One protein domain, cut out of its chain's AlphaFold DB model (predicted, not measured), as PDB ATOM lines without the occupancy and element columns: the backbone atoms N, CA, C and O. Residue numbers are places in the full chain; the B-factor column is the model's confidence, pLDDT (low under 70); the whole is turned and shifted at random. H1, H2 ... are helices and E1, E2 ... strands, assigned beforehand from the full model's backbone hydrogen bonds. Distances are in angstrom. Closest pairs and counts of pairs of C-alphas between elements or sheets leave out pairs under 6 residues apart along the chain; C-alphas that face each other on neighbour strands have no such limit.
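Overview. This is residues 418 to 502 of the 502 residues of an uncharacterized protein of Firmicutes bacterium ADurb.Bin419 (UniProt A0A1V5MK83). A small sheet of three strands makes a wall with one bare face; H2 crosses its other face, and the short H1 covers E1 on the same face as H2. H3 and H5 only graze the sheet, while H4 and the loop around Asp 446 lie toward one end of the long axis and the last residues, up to Asp 502, at the other. The printed part has 85 residues, with five named helices and three named strands in the order H1, H2, H3, E1, E2, H4, E3, H5, and its class is mixed, helices and strands. The sheet runs E1, E2, E3, antiparallel throughout. The whole is compact, with a radius of gyration of the C-alphas of 12.5 A, yet elongated, spanning 40 by 24 by 21 A.

Arrangement. H1, residues 418 to 421, is on the sheet over E1, residues 458 to 465, at a height of 8.5 A over the sheet; their closest C-alphas are those of Leu 418 and Glu 460, 4.8 A apart. H2, residues 428 to 438, is on the same face as H1 at a height of 9.2 A. It runs across the strands, at 69 degrees on the local plane to E3, residues 486 to 489; their closest C-alphas, Ile 432 and Val 488, are 7.1 A apart. H3, residues 453 to 457, only grazes the sheet; it is close to H2 but not clearly touching, with the C-alphas of Ala 433 and Phe 455 6.6 A apart. E1 bends by 87 degrees at residue 461 and forms a hairpin with E2, residues 469 to 474, where N 471 and O 464 are 2.8 A apart, within hydrogen-bond range. E2 and E3 are antiparallel neighbours at 154 degrees, with N 488 and O 470 2.8 A apart, within hydrogen-bond range. H4, residues 479 to 482, is not on the sheet and is apart from H2. H5, residues 490 to 493, only grazes the sheet and touches H2, with the C-alphas of Lys 431 and Ile 493 6.8 A apart. Every O i to N i+4 pair is within hydrogen-bond range in H2; H3 has 0 of 1 such pairs but 2 of 2 O i to N i+3 pairs, and H1, H4 and H5 are too short for an O i to N i+4 pair.

Along the chain. H1 begins at C-alpha 418 (173.735, 201.125, 202.629). From first to last C-alpha H2 is 15.2 A, E1 14.9 A, E2 16.6 A and E3 10.3 A long. H5 ends at C-alpha 493 (175.448, 195.143, 190.525).

Size, cuts and confidence. The C-alphas farthest apart, those of Asp 446 and Asp 502, the chain's last residue, are 39.9 A apart. The printed part has no cut. The link from H2 to H3, residues 439 to 452, is long. The mean pLDDT of the printed part is 89.0, and residues 478 to 483 are under 70.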
ATOM      1  N   LEU A 418     173.251 201.768 203.856       97.56
ATOM      2  CA  LEU A 418     173.735 201.125 202.629       97.56
ATOM      3  C   LEU A 418     172.601 200.411 201.870       97.56
ATOM      4  O   LEU A 418     172.478 200.576 200.658       97.56
ATOM      5  N   LYS A 419     171.715 199.698 202.580       97.50
ATOM      6  CA  LYS A 419     170.516 199.083 201.982       97.50
ATOM      7  C   LYS A 419     169.587 200.047 201.230       97.50
ATOM      8  O   LYS A 419     168.891 199.602 200.330       97.50
ATOM      9  N   ASP A 420     169.545 201.335 201.592       97.88
ATOM     10  CA  ASP A 420     168.647 202.313 200.958       97.88
ATOM     11  C   ASP A 420     169.084 202.660 199.519       97.88
ATOM     12  O   ASP A 420     168.316 203.284 198.790       97.88
ATOM     13  N   LEU A 421     170.295 202.263 199.096       98.00
ATOM     14  CA  LEU A 421     170.757 202.402 197.708       98.00
ATOM     15  C   LEU A 421     170.141 201.366 196.761       98.00
ATOM     16  O   LEU A 421     170.262 201.506 195.543       98.00
ATOM     17  N   PHE A 422     169.512 200.324 197.299       97.94
ATOM     18  CA  PHE A 422     169.058 199.166 196.543       97.94
ATOM     19  C   PHE A 422     167.542 199.015 196.613       97.94
ATOM     20  O   PHE A 422     166.908 199.442 197.581       97.94
ATOM     21  N   ILE A 423     166.964 198.405 195.577       97.19
ATOM     22  CA  ILE A 423     165.537 198.066 195.564       97.19
ATOM     23  C   ILE A 423     165.198 197.113 196.720       97.19
ATOM     24  O   ILE A 423     166.054 196.372 197.215       97.19
ATOM     25  N   GLU A 424     163.936 197.120 197.145       96.50
ATOM     26  CA  GLU A 424     163.462 196.233 198.209       96.50
ATOM     27  C   GLU A 424     163.706 194.753 197.849       96.50
ATOM     28  O   GLU A 424     163.654 194.362 196.684       96.50
ATOM     29  N   ASP A 425     164.029 193.936 198.855       95.25
ATOM     30  CA  ASP A 425     164.337 192.499 198.747       95.25
ATOM     31  C   ASP A 425     165.581 192.097 197.921       95.25
ATOM     32  O   ASP A 425     165.910 190.907 197.849       95.25
ATOM     33  N   PHE A 426     166.333 193.041 197.345       97.56
ATOM     34  CA  PHE A 426     167.594 192.716 196.677       97.56
ATOM     35  C   PHE A 426     168.699 192.367 197.685       97.56
ATOM     36  O   PHE A 426     169.060 193.168 198.549       97.56
ATOM     37  N   ASP A 427     169.302 191.181 197.550       96.94
ATOM     38  CA  ASP A 427     170.433 190.744 198.383       96.94
ATOM     39  C   ASP A 427     171.754 191.399 197.932       96.94
ATOM     40  O   ASP A 427     172.666 190.767 197.381       96.94
ATOM     41  N   TYR A 428     171.850 192.711 198.161       96.50
ATOM     42  CA  TYR A 428     173.024 193.509 197.812       96.50
ATOM     43  C   TYR A 428     174.283 193.021 198.529       96.50
ATOM     44  O   TYR A 428     175.364 193.055 197.942       96.50
ATOM     45  N   LYS A 429     174.171 192.507 199.764       95.06
ATOM     46  CA  LYS A 429     175.323 191.991 200.518       95.06
ATOM     47  C   LYS A 429     175.942 190.792 199.824       95.06
ATOM     48  O   LYS A 429     177.148 190.797 199.582       95.06
ATOM     49  N   ALA A 430     175.141 189.788 199.460       94.50
ATOM     50  CA  ALA A 430     175.654 188.618 198.754       94.50
ATOM     51  C   ALA A 430     176.215 188.988 197.375       94.50
ATOM     52  O   ALA A 430     177.247 188.446 196.962       94.50
ATOM     53  N   LYS A 431     175.572 189.929 196.670       95.88
ATOM     54  CA  LYS A 431     176.046 190.411 195.368       95.88
ATOM     55  C   LYS A 431     177.396 191.122 195.475       95.88
ATOM     56  O   LYS A 431     178.317 190.752 194.748       95.88
ATOM     57  N   ILE A 432     177.527 192.096 196.376       94.94
ATOM     58  CA  ILE A 432     178.776 192.826 196.633       94.94
ATOM     59  C   ILE A 432     179.867 191.845 197.083       94.94
ATOM     60  O   ILE A 432     180.974 191.878 196.545       94.94
ATOM     61  N   ALA A 433     179.540 190.916 197.987       93.56
ATOM     62  CA  ALA A 433     180.473 189.894 198.450       93.56
ATOM     63  C   ALA A 433     181.025 189.050 197.310       93.56
ATOM     64  O   ALA A 433     182.233 188.848 197.201       93.56
ATOM     65  N   LYS A 434     180.141 188.597 196.421       93.75
ATOM     66  CA  LYS A 434     180.536 187.842 195.239       93.75
ATOM     67  C   LYS A 434     181.453 188.658 194.323       93.75
ATOM     68  O   LYS A 434     182.491 188.151 193.922       93.75
ATOM     69  N   LEU A 435     181.090 189.906 194.014       94.31
ATOM     70  CA  LEU A 435     181.879 190.772 193.126       94.31
ATOM     71  C   LEU A 435     183.297 191.004 193.657       94.31
ATOM     72  O   LEU A 435     184.256 190.968 192.888       94.31
ATOM     73  N   ILE A 436     183.424 191.195 194.968       91.88
ATOM     74  CA  ILE A 436     184.709 191.442 195.612       91.88
ATOM     75  C   ILE A 436     185.557 190.165 195.687       91.88
ATOM     76  O   ILE A 436     186.732 190.197 195.334       91.88
ATOM     77  N   VAL A 437     184.976 189.036 196.107       91.06
ATOM     78  CA  VAL A 437     185.705 187.762 196.277       91.06
ATOM     79  C   VAL A 437     186.141 187.164 194.934       91.06
ATOM     80  O   VAL A 437     187.230 186.594 194.837       91.06
ATOM     81  N   ASP A 438     185.303 187.285 193.901       90.62
ATOM     82  CA  ASP A 438     185.561 186.680 192.591       90.62
ATOM     83  C   ASP A 438     186.540 187.511 191.738       90.62
ATOM     84  O   ASP A 438     187.105 186.987 190.776       90.62
ATOM     85  N   SER A 439     186.762 188.791 192.066       87.06
ATOM     86  CA  SER A 439     187.626 189.670 191.275       87.06
ATOM     87  C   SER A 439     189.043 189.769 191.835       87.06
ATOM     88  O   SER A 439     189.281 190.092 192.997       87.06
ATOM     89  N   GLU A 440     190.025 189.574 190.956       84.19
ATOM     90  CA  GLU A 440     191.439 189.729 191.303       84.19
ATOM     91  C   GLU A 440     191.845 191.183 191.561       84.19
ATOM     92  O   GLU A 440     192.932 191.411 192.095       84.19
ATOM     93  N   SER A 441     190.986 192.147 191.202       83.12
ATOM     94  CA  SER A 441     191.213 193.578 191.416       83.12
ATOM     95  C   SER A 441     191.119 193.998 192.884       83.12
ATOM     96  O   SER A 441     191.639 195.052 193.232       83.12
ATOM     97  N   TYR A 442     190.483 193.195 193.745       80.81
ATOM     98  CA  TYR A 442     190.303 193.506 195.167       80.81
ATOM     99  C   TYR A 442     191.301 192.737 196.040       80.81
ATOM    100  O   TYR A 442     190.936 191.908 196.876       80.81
ATOM    101  N   GLN A 443     192.589 193.001 195.816       77.12
ATOM    102  CA  GLN A 443     193.673 192.521 196.676       77.12
ATOM    103  C   GLN A 443     194.046 193.581 197.709       77.12
ATOM    104  O   GLN A 443     194.090 194.774 197.415       77.12
ATOM    105  N   LEU A 444     194.336 193.116 198.918       77.19
ATOM    106  CA  LEU A 444     194.831 193.926 200.021       77.19
ATOM    107  C   LEU A 444     196.292 194.322 199.774       77.19
ATOM    108  O   LEU A 444     196.996 193.692 198.981       77.19
ATOM    109  N   MET A 445     196.769 195.357 200.467       73.06
ATOM    110  CA  MET A 445     198.144 195.862 200.316       73.06
ATOM    111  C   MET A 445     199.211 194.800 200.626       73.06
ATOM    112  O   MET A 445     200.305 194.834 200.064       73.06
ATOM    113  N   ASP A 446     198.891 193.836 201.493       79.31
ATOM    114  CA  ASP A 446     199.749 192.696 201.830       79.31
ATOM    115  C   ASP A 446     199.619 191.512 200.846       79.31
ATOM    116  O   ASP A 446     200.269 190.479 201.026       79.31
ATOM    117  N   GLY A 447     198.800 191.655 199.800       81.31
ATOM    118  CA  GLY A 447     198.504 190.631 198.798       81.31
ATOM    119  C   GLY A 447     197.450 189.605 199.225       81.31
ATOM    120  O   GLY A 447     197.134 188.704 198.444       81.31
ATOM    121  N   SER A 448     196.900 189.706 200.441       83.31
ATOM    122  CA  SER A 448     195.775 188.864 200.854       83.31
ATOM    123  C   SER A 448     194.469 189.287 200.166       83.31
ATOM    124  O   SER A 448     194.382 190.349 199.548       83.31
ATOM    125  N   ARG A 449     193.457 188.416 200.189       83.19
ATOM    126  CA  ARG A 449     192.156 188.653 199.544       83.19
ATOM    127  C   ARG A 449     191.070 188.796 200.596       83.19
ATOM    128  O   ARG A 449     191.135 188.138 201.633       83.19
ATOM    129  N   ILE A 450     190.065 189.602 200.275       84.19
ATOM    130  CA  ILE A 450     188.830 189.681 201.052       84.19
ATOM    131  C   ILE A 450     188.111 188.336 200.936       84.19
ATOM    132  O   ILE A 450     187.976 187.772 199.847       84.19
ATOM    133  N   THR A 451     187.684 187.809 202.072       86.25
ATOM    134  CA  THR A 451     186.995 186.528 202.204       86.25
ATOM    135  C   THR A 451     185.506 186.741 202.448       86.25
ATOM    136  O   THR A 451     185.049 187.856 202.695       86.25
ATOM    137  N   LYS A 452     184.707 185.670 202.374       85.06
ATOM    138  CA  LYS A 452     183.263 185.769 202.644       85.06
ATOM    139  C   LYS A 452     182.984 186.100 204.109       85.06
ATOM    140  O   LYS A 452     181.979 186.735 204.408       85.06
ATOM    141  N   GLU A 453     183.865 185.676 205.003       85.44
ATOM    142  CA  GLU A 453     183.778 185.893 206.440       85.44
ATOM    143  C   GLU A 453     183.901 187.383 206.794       85.44
ATOM    144  O   GLU A 453     183.205 187.854 207.694       85.44
ATOM    145  N   ASP A 454     184.697 188.143 206.032       84.44
ATOM    146  CA  ASP A 454     184.884 189.587 206.238       84.44
ATOM    147  C   ASP A 454     183.587 190.388 206.002       84.44
ATOM    148  O   ASP A 454     183.377 191.440 206.607       84.44
ATOM    149  N   PHE A 455     182.655 189.867 205.194       85.56
ATOM    150  CA  PHE A 455     181.364 190.519 204.923       85.56
ATOM    151  C   PHE A 455     180.416 190.541 206.119       85.56
ATOM    152  O   PHE A 455     179.470 191.330 206.123       85.56
ATOM    153  N   ALA A 456     180.674 189.740 207.158       84.62
ATOM    154  CA  ALA A 456     179.954 189.868 208.422       84.62
ATOM    155  C   ALA A 456     180.185 191.239 209.087       84.62
ATOM    156  O   ALA A 456     179.355 191.667 209.884       84.62
ATOM    157  N   ALA A 457     181.278 191.927 208.735       85.06
ATOM    158  CA  ALA A 457     181.639 193.239 209.255       85.06
ATOM    159  C   ALA A 457     181.374 194.395 208.273       85.06
ATOM    160  O   ALA A 457     181.866 195.507 208.467       85.06
ATOM    161  N   LEU A 458     180.607 194.151 207.203       89.81
ATOM    162  CA  LEU A 458     180.172 195.204 206.290       89.81
ATOM    163  C   LEU A 458     179.303 196.227 207.038       89.81
ATOM    164  O   LEU A 458     178.212 195.883 207.505       89.81
ATOM    165  N   SER A 459     179.774 197.474 207.116       90.69
ATOM    166  CA  SER A 459     179.030 198.560 207.756       90.69
ATOM    167  C   SER A 459     177.847 199.002 206.892       90.69
ATOM    168  O   SER A 459     177.975 199.191 205.684       90.69
ATOM    169  N   GLU A 460     176.687 199.193 207.523       94.81
ATOM    170  CA  GLU A 460     175.524 199.847 206.899       94.81
ATOM    171  C   GLU A 460     175.587 201.373 206.989       94.81
ATOM    172  O   GLU A 460     174.813 202.060 206.322       94.81
ATOM    173  N   ASP A 461     176.480 201.889 207.832       94.88
ATOM    174  CA  ASP A 461     176.494 203.284 208.269       94.88
ATOM    175  C   ASP A 461     177.673 204.040 207.663       94.88
ATOM    176  O   ASP A 461     177.566 205.234 207.378       94.88
ATOM    177  N   ILE A 462     178.780 203.329 207.430       93.19
ATOM    178  CA  ILE A 462     180.022 203.883 206.902       93.19
ATOM    179  C   ILE A 462     180.200 203.438 205.453       93.19
ATOM    180  O   ILE A 462     180.842 202.433 205.136       93.19
ATOM    181  N   PHE A 463     179.610 204.220 204.562       96.69
ATOM    182  CA  PHE A 463     179.735 204.073 203.117       96.69
ATOM    183  C   PHE A 463     179.708 205.455 202.471       96.69
ATOM    184  O   PHE A 463     179.270 206.431 203.077       96.69
ATOM    185  N   ASN A 464     180.170 205.545 201.234       97.25
ATOM    186  CA  ASN A 464     179.869 206.674 200.371       97.25
ATOM    187  C   ASN A 464     179.445 206.153 199.000       97.25
ATOM    188  O   ASN A 464     179.672 204.989 198.673       97.25
ATOM    189  N   PHE A 465     178.777 206.978 198.213       98.06
ATOM    190  CA  PHE A 465     178.308 206.581 196.891       98.06
ATOM    191  C   PHE A 465     178.346 207.757 195.927       98.06
ATOM    192  O   PHE A 465     178.535 208.903 196.336       98.06
ATOM    193  N   SER A 466     178.190 207.455 194.647       97.38
ATOM    194  CA  SER A 466     178.039 208.413 193.555       97.38
ATOM    195  C   SER A 466     176.966 207.899 192.592       97.38
ATOM    196  O   SER A 466     176.307 206.899 192.868       97.38
ATOM    197  N   GLU A 467     176.796 208.537 191.437       94.38
ATOM    198  CA  GLU A 467     175.807 208.118 190.434       94.38
ATOM    199  C   GLU A 467     176.099 206.731 189.834       94.38
ATOM    200  O   GLU A 467     175.177 206.065 189.360       94.38
ATOM    201  N   GLY A 468     177.362 206.284 189.868       95.50
ATOM    202  CA  GLY A 468     177.814 205.043 189.229       95.50
ATOM    203  C   GLY A 468     178.435 203.992 190.150       95.50
ATOM    204  O   GLY A 468     178.816 202.926 189.664       95.50
ATOM    205  N   TYR A 469     178.578 204.255 191.452       97.12
ATOM    206  CA  TYR A 469     179.244 203.324 192.366       97.12
ATOM    207  C   TYR A 469     178.818 203.493 193.823       97.12
ATOM    208  O   TYR A 469     178.313 204.539 194.231       97.12
ATOM    209  N   VAL A 470     179.138 202.472 194.618       98.00
ATOM    210  CA  VAL A 470     179.168 202.533 196.079       98.00
ATOM    211  C   VAL A 470     180.538 202.108 196.600       98.00
ATOM    212  O   VAL A 470     181.148 201.164 196.102       98.00
ATOM    213  N   SER A 471     181.015 202.814 197.613       96.19
ATOM    214  CA  SER A 471     182.278 202.603 198.305       96.19
ATOM    215  C   SER A 471     181.986 202.263 199.763       96.19
ATOM    216  O   SER A 471     181.373 203.049 200.483       96.19
ATOM    217  N   ILE A 472     182.423 201.088 200.211       94.31
ATOM    218  CA  ILE A 472     182.093 200.520 201.529       94.31
ATOM    219  C   ILE A 472     183.336 200.317 202.399       94.31
ATOM    220  O   ILE A 472     184.441 200.139 201.880       94.31
ATOM    221  N   ILE A 473     183.146 200.316 203.721       88.25
ATOM    222  CA  ILE A 473     184.172 199.956 204.711       88.25
ATOM    223  C   ILE A 473     183.747 198.693 205.466       88.25
ATOM    224  O   ILE A 473     182.578 198.506 205.810       88.25
ATOM    225  N   PHE A 474     184.729 197.833 205.738       84.50
ATOM    226  CA  PHE A 474     184.587 196.680 206.621       84.50
ATOM    227  C   PHE A 474     185.101 197.055 208.011       84.50
ATOM    228  O   PHE A 474     186.287 197.342 208.190       84.50
ATOM    229  N   GLU A 475     184.211 197.086 208.997       79.88
ATOM    230  CA  GLU A 475     184.583 197.380 210.380       79.88
ATOM    231  C   GLU A 475     185.441 196.252 210.966       79.88
ATOM    232  O   GLU A 475     185.320 195.086 210.608       79.88
ATOM    233  N   GLY A 476     186.363 196.582 211.870       71.62
ATOM    234  CA  GLY A 476     187.190 195.575 212.542       71.62
ATOM    235  C   GLY A 476     188.256 194.905 211.668       71.62
ATOM    236  O   GLY A 476     189.054 194.133 212.202       71.62
ATOM    237  N   VAL A 477     188.339 195.229 210.373       70.56
ATOM    238  CA  VAL A 477     189.465 194.808 209.542       70.56
ATOM    239  C   VAL A 477     190.523 195.915 209.501       70.56
ATOM    240  O   VAL A 477     190.176 197.067 209.230       70.56
ATOM    241  N   PRO A 478     191.806 195.626 209.811       69.31
ATOM    242  CA  PRO A 478     192.828 196.665 209.903       69.31
ATOM    243  C   PRO A 478     192.908 197.488 208.616       69.31
ATOM    244  O   PRO A 478     193.185 196.938 207.552       69.31
ATOM    245  N   GLN A 479     192.697 198.803 208.708       67.50
ATOM    246  CA  GLN A 479     192.689 199.687 207.534       67.50
ATOM    247  C   GLN A 479     194.022 199.691 206.780       67.50
ATOM    248  O   GLN A 479     194.035 199.854 205.561       67.50
ATOM    249  N   GLU A 480     195.122 199.414 207.484       66.06
ATOM    250  CA  GLU A 480     196.457 199.182 206.919       66.06
ATOM    251  C   GLU A 480     196.463 198.102 205.821       66.06
ATOM    252  O   GLU A 480     197.315 198.124 204.939       66.06
ATOM    253  N   LYS A 481     195.500 197.167 205.842       62.69
ATOM    254  CA  LYS A 481     195.345 196.139 204.807       62.69
ATOM    255  C   LYS A 481     194.585 196.624 203.571       62.69
ATOM    256  O   LYS A 481     194.887 196.169 202.473       62.69
ATOM    257  N   TYR A 482     193.612 197.522 203.728       62.81
ATOM    258  CA  TYR A 482     192.653 197.887 202.671       62.81
ATOM    259  C   TYR A 482     193.004 199.195 201.969       62.81
ATOM    260  O   TYR A 482     192.588 199.411 200.836       62.81
ATOM    261  N   GLY A 483     193.742 200.085 202.637       64.94
ATOM    262  CA  GLY A 483     194.031 201.415 202.105       64.94
ATOM    263  C   GLY A 483     192.815 202.345 202.010       64.94
ATOM    264  O   GLY A 483     192.946 203.417 201.428       64.94
ATOM    265  N   GLY A 484     191.652 201.968 202.562       81.19
ATOM    266  CA  GLY A 484     190.435 202.786 202.555       81.19
ATOM    267  C   GLY A 484     189.180 202.015 202.146       81.19
ATOM    268  O   GLY A 484     188.970 200.880 202.574       81.19
ATOM    269  N   PHE A 485     188.329 202.663 201.349       88.06
ATOM    270  CA  PHE A 485     187.070 202.106 200.859       88.06
ATOM    271  C   PHE A 485     187.274 201.050 199.765       88.06
ATOM    272  O   PHE A 485     188.154 201.181 198.913       88.06
ATOM    273  N   VAL A 486     186.384 200.057 199.723       90.75
ATOM    274  CA  VAL A 486     186.250 199.135 198.588       90.75
ATOM    275  C   VAL A 486     185.089 199.589 197.709       90.75
ATOM    276  O   VAL A 486     183.955 199.668 198.177       90.75
ATOM    277  N   THR A 487     185.372 199.891 196.443       94.06
ATOM    278  CA  THR A 487     184.390 200.442 195.496       94.06
ATOM    279  C   THR A 487     183.831 199.369 194.574       94.06
ATOM    280  O   THR A 487     184.591 198.622 193.959       94.06
ATOM    281  N   VAL A 488     182.507 199.325 194.435       95.56
ATOM    282  CA  VAL A 488     181.780 198.461 193.499       95.56
ATOM    283  C   VAL A 488     180.932 199.327 192.577       95.56
ATOM    284  O   VAL A 488     180.173 200.182 193.035       95.56
ATOM    285  N   GLU A 489     181.052 199.101 191.271       96.94
ATOM    286  CA  GLU A 489     180.287 199.847 190.273       96.94
ATOM    287  C   GLU A 489     178.844 199.338 190.192       96.94
ATOM    288  O   GLU A 489     178.586 198.130 190.173       96.94
ATOM    289  N   PHE A 490     177.883 200.249 190.054       96.50
ATOM    290  CA  PHE A 490     176.471 199.892 189.917       96.50
ATOM    291  C   PHE A 490     176.184 199.067 188.661       96.50
ATOM    292  O   PHE A 490     175.351 198.165 188.707       96.50
ATOM    293  N   ASN A 491     176.951 199.251 187.583       95.31
ATOM    294  CA  ASN A 491     176.856 198.403 186.390       95.31
ATOM    295  C   ASN A 491     177.194 196.926 186.668       95.31
ATOM    296  O   ASN A 491     176.654 196.036 186.016       95.31
ATOM    297  N   GLN A 492     178.061 196.639 187.646       95.56
ATOM    298  CA  GLN A 492     178.386 195.265 188.051       95.56
ATOM    299  C   GLN A 492     177.290 194.658 188.938       95.56
ATOM    300  O   GLN A 492     177.071 193.437 188.942       95.56
ATOM    301  N   ILE A 493     176.598 195.511 189.698       96.75
ATOM    302  CA  ILE A 493     175.448 195.143 190.525       96.75
ATOM    303  C   ILE A 493     174.216 194.876 189.645       96.75
ATOM    304  O   ILE A 493     173.533 193.879 189.872       96.75
ATOM    305  N   GLY A 494     174.023 195.686 188.602       96.12
ATOM    306  CA  GLY A 494     172.838 195.747 187.745       96.12
ATOM    307  C   GLY A 494     172.024 196.990 188.102       96.12
ATOM    308  O   GLY A 494     171.554 197.095 189.235       96.12
ATOM    309  N   MET A 495     171.887 197.930 187.160       93.69
ATOM    310  CA  MET A 495     171.226 199.228 187.384       93.69
ATOM    311  C   MET A 495     169.758 199.080 187.792       93.69
ATOM    312  O   MET A 495     169.244 199.906 188.537       93.69
ATOM    313  N   GLU A 496     169.107 197.999 187.365       94.50
ATOM    314  CA  GLU A 496     167.748 197.631 187.758       94.50
ATOM    315  C   GLU A 496     167.592 197.324 189.256       94.50
ATOM    316  O   GLU A 496     166.471 197.262 189.744       94.50
ATOM    317  N   ASN A 497     168.700 197.134 189.981       97.25
ATOM    318  CA  ASN A 497     168.700 196.870 191.420       97.25
ATOM    319  C   ASN A 497     169.028 198.119 192.260       97.25
ATOM    320  O   ASN A 497     169.172 198.003 193.478       97.25
ATOM    321  N   ILE A 498     169.179 199.297 191.637       97.44
ATOM    322  CA  ILE A 498     169.598 200.544 192.293       97.44
ATOM    323  C   ILE A 498     168.401 201.482 192.492       97.44
ATOM    324  O   ILE A 498     167.895 202.067 191.537       97.44
ATOM    325  N   ALA A 499     168.017 201.717 193.748       96.88
ATOM    326  CA  ALA A 499     166.835 202.508 194.110       96.88
ATOM    327  C   ALA A 499     166.989 204.025 193.898       96.88
ATOM    328  O   ALA A 499     166.019 204.778 193.994       96.88
ATOM    329  N   LEU A 500     168.202 204.514 193.610       94.62
ATOM    330  CA  LEU A 500     168.435 205.943 193.351       94.62
ATOM    331  C   LEU A 500     167.641 206.446 192.136       94.62
ATOM    332  O   LEU A 500     167.218 207.605 192.106       94.62
ATOM    333  N   TYR A 501     167.418 205.564 191.158       90.62
ATOM    334  CA  TYR A 501     166.782 205.879 189.881       90.62
ATOM    335  C   TYR A 501     165.293 205.535 189.823       90.62
ATOM    336  O   TYR A 501     164.669 205.814 188.793       90.62
ATOM    337  N   ASP A 502     164.727 205.007 190.909       86.00
ATOM    338  CA  ASP A 502     163.290 204.750 191.037       86.00
ATOM    339  C   ASP A 502     162.475 206.050 191.131       86.00
ATOM    340  O   ASP A 502     162.956 207.058 191.732       86.00
TER     341      ASP A 502